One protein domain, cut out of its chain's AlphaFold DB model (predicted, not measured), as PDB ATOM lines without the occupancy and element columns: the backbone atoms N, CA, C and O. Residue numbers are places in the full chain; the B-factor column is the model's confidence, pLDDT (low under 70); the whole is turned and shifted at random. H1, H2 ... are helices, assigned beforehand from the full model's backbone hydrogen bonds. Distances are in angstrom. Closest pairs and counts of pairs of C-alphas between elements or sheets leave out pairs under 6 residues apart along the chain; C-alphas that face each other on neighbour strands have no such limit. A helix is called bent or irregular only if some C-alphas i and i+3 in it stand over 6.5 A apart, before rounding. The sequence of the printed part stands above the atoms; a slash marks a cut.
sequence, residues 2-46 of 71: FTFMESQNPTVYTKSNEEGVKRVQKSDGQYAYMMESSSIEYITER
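This is residues 2 to 46 of the 71 residues of the protein "Glutamate receptor ionotropic, kainate 2" of Portunus trituberculatus (UniProt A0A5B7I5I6). Three short helices are set loosely apart in an elongated outline, their centres making a triangle with H2 at the corner between the other two, H1 off toward one end of the long axis and H3 toward the other; no helix touches another, and H2 and H3 are near each other. From H1 an open link leads across to H2, and after H2 the backbone folds back through residues 27 to 36 to reach H3, while residues 6 to 11 and 25 to 30 stick out. The printed part has 45 residues with three named helices, in the order H1, H2, H3, and no named strand; the class is all helix. With a radius of gyration of the C-alphas of 11.3 A it is only just loose, close to compact, and the C-alphas span 33 by 21 by 16 A.

The longest helix is H2, residues 17 to 26, which measures 14.2 A from C-alpha 17 at (50.538, -28.671, 42.180) to C-alpha 26 at (38.122, -23.473, 46.765). H3 is residues 37 to 44, 10.5 A long, and ends with C-alpha 44 at (42.369, -38.185, 44.955). H1 is residues 2 to 7, 8.8 A long, and begins with C-alpha 2 at (46.258, -23.499, 25.074).

H2 runs mainly toward lower x, and its centre is at (44.332, -26.236, 44.516). H2 and H3 are near each other: their closest C-alphas are 8.3 A apart, only just beyond 8 A, and 7 pairs are within 10 A. H3, with its centre at (47.140, -38.676, 41.824), runs mainly toward higher z and also toward lower x. H1 is apart from H2 and also apart from H3. The centre of H1 is at (44.866, -19.528, 26.272), and this helix runs mainly toward higher y. In H1, H2 and H3 every O i to N i+4 pair is within hydrogen-bond range. No helix is bent or irregular.

The two C-alphas farthest apart are those of Ser 7 and Glu 45, at 33.0 A, and the first and last printed C-alphas, of Phe 2 and Arg 46, are 29.3 A apart. The outline is elongated. Residues 6 to 11, of which 6 and 7 belong to H1, stand free, and so do residues 25 to 30, of which 25 and 26 belong to H2. Without these stretches the body has 33 residues and spans 31 by 17 by 15 A. The links from H1 to H2, with 9 residues, and from H2 to H3, with 10 residues, are short. The printed part has no cut. The mean pLDDT of the printed part is 95.4, and no printed residue is under 70.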
ATOM      1  N   PHE A   2      45.151 -24.429  24.793       91.56
ATOM      2  CA  PHE A   2      46.258 -23.499  25.074       91.56
ATOM      3  C   PHE A   2      45.923 -22.016  24.822       91.56
ATOM      4  O   PHE A   2      46.083 -21.192  25.713       91.56
ATOM      5  N   THR A   3      45.356 -21.682  23.659       95.88
ATOM      6  CA  THR A   3      44.976 -20.296  23.313       95.88
ATOM      7  C   THR A   3      43.983 -19.659  24.286       95.88
ATOM      8  O   THR A   3      44.012 -18.451  24.481       95.88
ATOM      9  N   PHE A   4      43.107 -20.463  24.896       94.88
ATOM     10  CA  PHE A   4      42.184 -19.997  25.927       94.88
ATOM     11  C   PHE A   4      42.920 -19.719  27.239       94.88
ATOM     12  O   PHE A   4      42.665 -18.697  27.858       94.88
ATOM     13  N   MET A   5      43.842 -20.601  27.643       95.44
ATOM     14  CA  MET A   5      44.619 -20.436  28.876       95.44
ATOM     15  C   MET A   5      45.518 -19.194  28.824       95.44
ATOM     16  O   MET A   5      45.570 -18.451  29.798       95.44
ATOM     17  N   GLU A   6      46.150 -18.933  27.676       95.81
ATOM     18  CA  GLU A   6      46.997 -17.751  27.458       95.81
ATOM     19  C   GLU A   6      46.225 -16.427  27.483       95.81
ATOM     20  O   GLU A   6      46.777 -15.397  27.861       95.81
ATOM     21  N   SER A   7      44.952 -16.422  27.076       96.06
ATOM     22  CA  SER A   7      44.160 -15.190  26.986       96.06
ATOM     23  C   SER A   7      43.477 -14.782  28.295       96.06
ATOM     24  O   SER A   7      42.902 -13.694  28.360       96.06
ATOM     25  N   GLN A   8      43.511 -15.621  29.339       95.56
ATOM     26  CA  GLN A   8      42.840 -15.319  30.605       95.56
ATOM     27  C   GLN A   8      43.616 -14.303  31.446       95.56
ATOM     28  O   GLN A   8      44.791 -14.489  31.763       95.56
ATOM     29  N   ASN A   9      42.910 -13.264  31.892       91.75
ATOM     30  CA  ASN A   9      43.391 -12.314  32.884       91.75
ATOM     31  C   ASN A   9      42.293 -12.101  33.945       91.75
ATOM     32  O   ASN A   9      41.263 -11.506  33.620       91.75
ATOM     33  N   PRO A  10      42.458 -12.593  35.186       90.62
ATOM     34  CA  PRO A  10      43.687 -13.119  35.792       90.62
ATOM     35  C   PRO A  10      44.107 -14.509  35.281       90.62
ATOM     36  O   PRO A  10      43.288 -15.286  34.797       90.62
ATOM     37  N   THR A  11      45.398 -14.824  35.425       94.81
ATOM     38  CA  THR A  11      45.991 -16.078  34.932       94.81
ATOM     39  C   THR A  11      45.343 -17.339  35.529       94.81
ATOM     40  O   THR A  11      45.011 -17.421  36.721       94.81
ATOM     41  N   VAL A  12      45.183 -18.362  34.686       96.00
ATOM     42  CA  VAL A  12      44.709 -19.697  35.092       96.00
ATOM     43  C   VAL A  12      45.835 -20.611  35.568       96.00
ATOM     44  O   VAL A  12      45.549 -21.624  36.206       96.00
ATOM     45  N   TYR A  13      47.092 -20.257  35.293       96.56
ATOM     46  CA  TYR A  13      48.259 -21.027  35.713       96.56
ATOM     47  C   TYR A  13      48.505 -20.882  37.220       96.56
ATOM     48  O   TYR A  13      48.313 -19.808  37.795       96.56
ATOM     49  N   THR A  14      48.956 -21.962  37.853       96.38
ATOM     50  CA  THR A  14      49.438 -21.977  39.241       96.38
ATOM     51  C   THR A  14      50.943 -22.221  39.268       96.38
ATOM     52  O   THR A  14      51.526 -22.686  38.287       96.38
ATOM     53  N   LYS A  15      51.602 -21.885  40.380       96.12
ATOM     54  CA  LYS A  15      53.055 -22.060  40.520       96.12
ATOM     55  C   LYS A  15      53.444 -23.477  40.928       96.12
ATOM     56  O   LYS A  15      54.575 -23.885  40.684       96.12
ATOM     57  N   SER A  16      52.536 -24.204  41.575       96.88
ATOM     58  CA  SER A  16      52.758 -25.580  42.012       96.88
ATOM     59  C   SER A  16      51.479 -26.413  41.970       96.88
ATOM     60  O   SER A  16      50.366 -25.883  41.855       96.88
ATOM     61  N   ASN A  17      51.649 -27.729  42.105       95.88
ATOM     62  CA  ASN A  17      50.538 -28.671  42.180       95.88
ATOM     63  C   ASN A  17      49.706 -28.455  43.447       95.88
ATOM     64  O   ASN A  17      48.483 -28.488  43.378       95.88
ATOM     65  N   GLU A  18      50.328 -28.153  44.589       96.19
ATOM     66  CA  GLU A  18      49.605 -27.892  45.839       96.19
ATOM     67  C   GLU A  18      48.726 -26.640  45.736       96.19
ATOM     68  O   GLU A  18      47.627 -26.603  46.292       96.19
ATOM     69  N   GLU A  19      49.196 -25.607  45.032       97.12
ATOM     70  CA  GLU A  19      48.398 -24.411  44.749       97.12
ATOM     71  C   GLU A  19      47.227 -24.736  43.814       97.12
ATOM     72  O   GLU A  19      46.101 -24.318  44.088       97.12
ATOM     73  N   GLY A  20      47.470 -25.526  42.762       96.75
ATOM     74  CA  GLY A  20      46.437 -26.006  41.837       96.75
ATOM     75  C   GLY A  20      45.337 -26.791  42.548       96.75
ATOM     76  O   GLY A  20      44.161 -26.459  42.416       96.75
ATOM     77  N   VAL A  21      45.718 -27.759  43.385       96.81
ATOM     78  CA  VAL A  21      44.796 -28.573  44.196       96.81
ATOM     79  C   VAL A  21      43.944 -27.692  45.110       96.81
ATOM     80  O   VAL A  21      42.716 -27.762  45.072       96.81
ATOM     81  N   LYS A  22      44.571 -26.787  45.871       96.81
ATOM     82  CA  LYS A  22      43.845 -25.853  46.748       96.81
ATOM     83  C   LYS A  22      42.908 -24.936  45.967       96.81
ATOM     84  O   LYS A  22      41.846 -24.581  46.475       96.81
ATOM     85  N   ARG A  23      43.297 -24.515  44.760       97.06
ATOM     86  CA  ARG A  23      42.457 -23.683  43.895       97.06
ATOM     87  C   ARG A  23      41.224 -24.455  43.441       97.06
ATOM     88  O   ARG A  23      40.142 -23.889  43.526       97.06
ATOM     89  N   VAL A  24      41.355 -25.723  43.042       96.94
ATOM     90  CA  VAL A  24      40.206 -26.578  42.689       96.94
ATOM     91  C   VAL A  24      39.241 -26.700  43.868       96.94
ATOM     92  O   VAL A  24      38.068 -26.370  43.714       96.94
ATOM     93  N   GLN A  25      39.741 -27.060  45.056       96.31
ATOM     94  CA  GLN A  25      38.911 -27.221  46.262       96.31
ATOM     95  C   GLN A  25      38.141 -25.948  46.637       96.31
ATOM     96  O   GLN A  25      37.008 -26.019  47.093       96.31
ATOM     97  N   LYS A  26      38.742 -24.770  46.439       96.25
ATOM     98  CA  LYS A  26      38.122 -23.473  46.765       96.25
ATOM     99  C   LYS A  26      37.221 -22.909  45.670       96.25
ATOM    100  O   LYS A  26      36.616 -21.865  45.885       96.25
ATOM    101  N   SER A  27      37.209 -23.515  44.486       94.88
ATOM    102  CA  SER A  27      36.495 -22.967  43.328       94.88
ATOM    103  C   SER A  27      35.102 -23.567  43.144       94.88
ATOM    104  O   SER A  27      34.468 -23.239  42.149       94.88
ATOM    105  N   ASP A  28      34.634 -24.447  44.037       92.94
ATOM    106  CA  ASP A  28      33.286 -25.040  44.005       92.94
ATOM    107  C   ASP A  28      32.887 -25.583  42.614       92.94
ATOM    108  O   ASP A  28      31.789 -25.352  42.112       92.94
ATOM    109  N   GLY A  29      33.821 -26.273  41.947       92.56
ATOM    110  CA  GLY A  29      33.625 -26.849  40.607       92.56
ATOM    111  C   GLY A  29      33.858 -25.895  39.426       92.56
ATOM    112  O   GLY A  29      33.834 -26.332  38.278       92.56
ATOM    113  N   GLN A  30      34.158 -24.618  39.674       94.56
ATOM    114  CA  GLN A  30      34.385 -23.602  38.633       94.56
ATOM    115  C   GLN A  30      35.817 -23.601  38.066       94.56
ATOM    116  O   GLN A  30      36.117 -22.848  37.138       94.56
ATOM    117  N   TYR A  31      36.718 -24.414  38.624       95.69
ATOM    118  CA  TYR A  31      38.104 -24.537  38.175       95.69
ATOM    119  C   TYR A  31      38.519 -26.006  38.113       95.69
ATOM    120  O   TYR A  31      38.387 -26.735  39.093       95.69
ATOM    121  N   ALA A  32      39.068 -26.409  36.969       95.50
ATOM    122  CA  ALA A  32      39.702 -27.704  36.771       95.50
ATOM    123  C   ALA A  32      41.213 -27.514  36.602       95.50
ATOM    124  O   ALA A  32      41.660 -26.527  36.011       95.50
ATOM    125  N   TYR A  33      41.994 -28.469  37.103       96.62
ATOM    126  CA  TYR A  33      43.453 -28.423  37.065       96.62
ATOM    127  C   TYR A  33      44.015 -29.629  36.314       96.62
ATOM    128  O   TYR A  33      43.559 -30.755  36.502       96.62
ATOM    129  N   MET A  34      45.008 -29.385  35.461       95.44
ATOM    130  CA  MET A  34      45.719 -30.437  34.740       95.44
ATOM    131  C   MET A  34      46.977 -30.817  35.510       95.44
ATOM    132  O   MET A  34      47.770 -29.950  35.869       95.44
ATOM    133  N   MET A  35      47.174 -32.112  35.734       95.12
ATOM    134  CA  MET A  35      48.312 -32.648  36.472       95.12
ATOM    135  C   MET A  35      48.663 -34.044  35.938       95.12
ATOM    136  O   MET A  35      47.878 -34.656  35.215       95.12
ATOM    137  N   GLU A  36      49.857 -34.533  36.255       95.25
ATOM    138  CA  GLU A  36      50.283 -35.886  35.897       95.25
ATOM    139  C   GLU A  36      49.428 -36.955  36.592       95.25
ATOM    140  O   GLU A  36      49.043 -36.792  37.751       95.25
ATOM    141  N   SER A  37      49.162 -38.067  35.901       94.62
ATOM    142  CA  SER A  37      48.262 -39.126  36.374       94.62
ATOM    143  C   SER A  37      48.666 -39.712  37.729       94.62
ATOM    144  O   SER A  37      47.811 -39.861  38.596       94.62
ATOM    145  N   SER A  38      49.959 -39.969  37.952       94.44
ATOM    146  CA  SER A  38      50.490 -40.473  39.231       94.44
ATOM    147  C   SER A  38      50.200 -39.521  40.397       94.44
ATOM    148  O   SER A  38      49.854 -39.939  41.501       94.44
ATOM    149  N   SER A  39      50.321 -38.217  40.143       94.94
ATOM    150  CA  SER A  39      50.047 -37.177  41.131       94.94
ATOM    151  C   SER A  39      48.546 -37.022  41.375       94.94
ATOM    152  O   SER A  39      48.144 -36.773  42.508       94.94
ATOM    153  N   ILE A  40      47.710 -37.183  40.340       96.06
ATOM    154  CA  ILE A  40      46.247 -37.158  40.479       96.06
ATOM    155  C   ILE A  40      45.796 -38.310  41.369       96.06
ATOM    156  O   ILE A  40      45.155 -38.043  42.379       96.06
ATOM    157  N   GLU A  41      46.202 -39.542  41.055       94.69
ATOM    158  CA  GLU A  41      45.873 -40.741  41.836       94.69
ATOM    159  C   GLU A  41      46.263 -40.568  43.312       94.69
ATOM    160  O   GLU A  41      45.444 -40.741  44.212       94.69
ATOM    161  N   TYR A  42      47.488 -40.106  43.574       96.31
ATOM    162  CA  TYR A  42      47.970 -39.854  44.934       96.31
ATOM    163  C   TYR A  42      47.118 -38.839  45.719       96.31
ATOM    164  O   TYR A  42      46.943 -38.986  46.936       96.31
ATOM    165  N   ILE A  43      46.647 -37.781  45.049       96.81
ATOM    166  CA  ILE A  43      45.865 -36.697  45.654       96.81
ATOM    167  C   ILE A  43      44.406 -37.115  45.843       96.81
ATOM    168  O   ILE A  43      43.869 -36.886  46.923       96.81
ATOM    169  N   THR A  44      43.775 -37.754  44.858       95.44
ATOM    170  CA  THR A  44      42.369 -38.185  44.955       95.44
ATOM    171  C   THR A  44      42.165 -39.260  46.020       95.44
ATOM    172  O   THR A  44      41.146 -39.249  46.699       95.44
ATOM    173  N   GLU A  45      43.157 -40.123  46.258       96.25
ATOM    174  CA  GLU A  45      43.132 -41.092  47.369       96.25
ATOM    175  C   GLU A  45      43.199 -40.427  48.759       96.25
ATOM    176  O   GLU A  45      42.819 -41.020  49.766       96.25
ATOM    177  N   ARG A  46      43.697 -39.186  48.848       96.31
ATOM    178  CA  ARG A  46      43.819 -38.430  50.112       96.31
ATOM    179  C   ARG A  46      42.704 -37.420  50.331       96.31
ATOM    180  O   ARG A  46      42.408 -37.079  51.475       96.31
TER     181      ARG A  46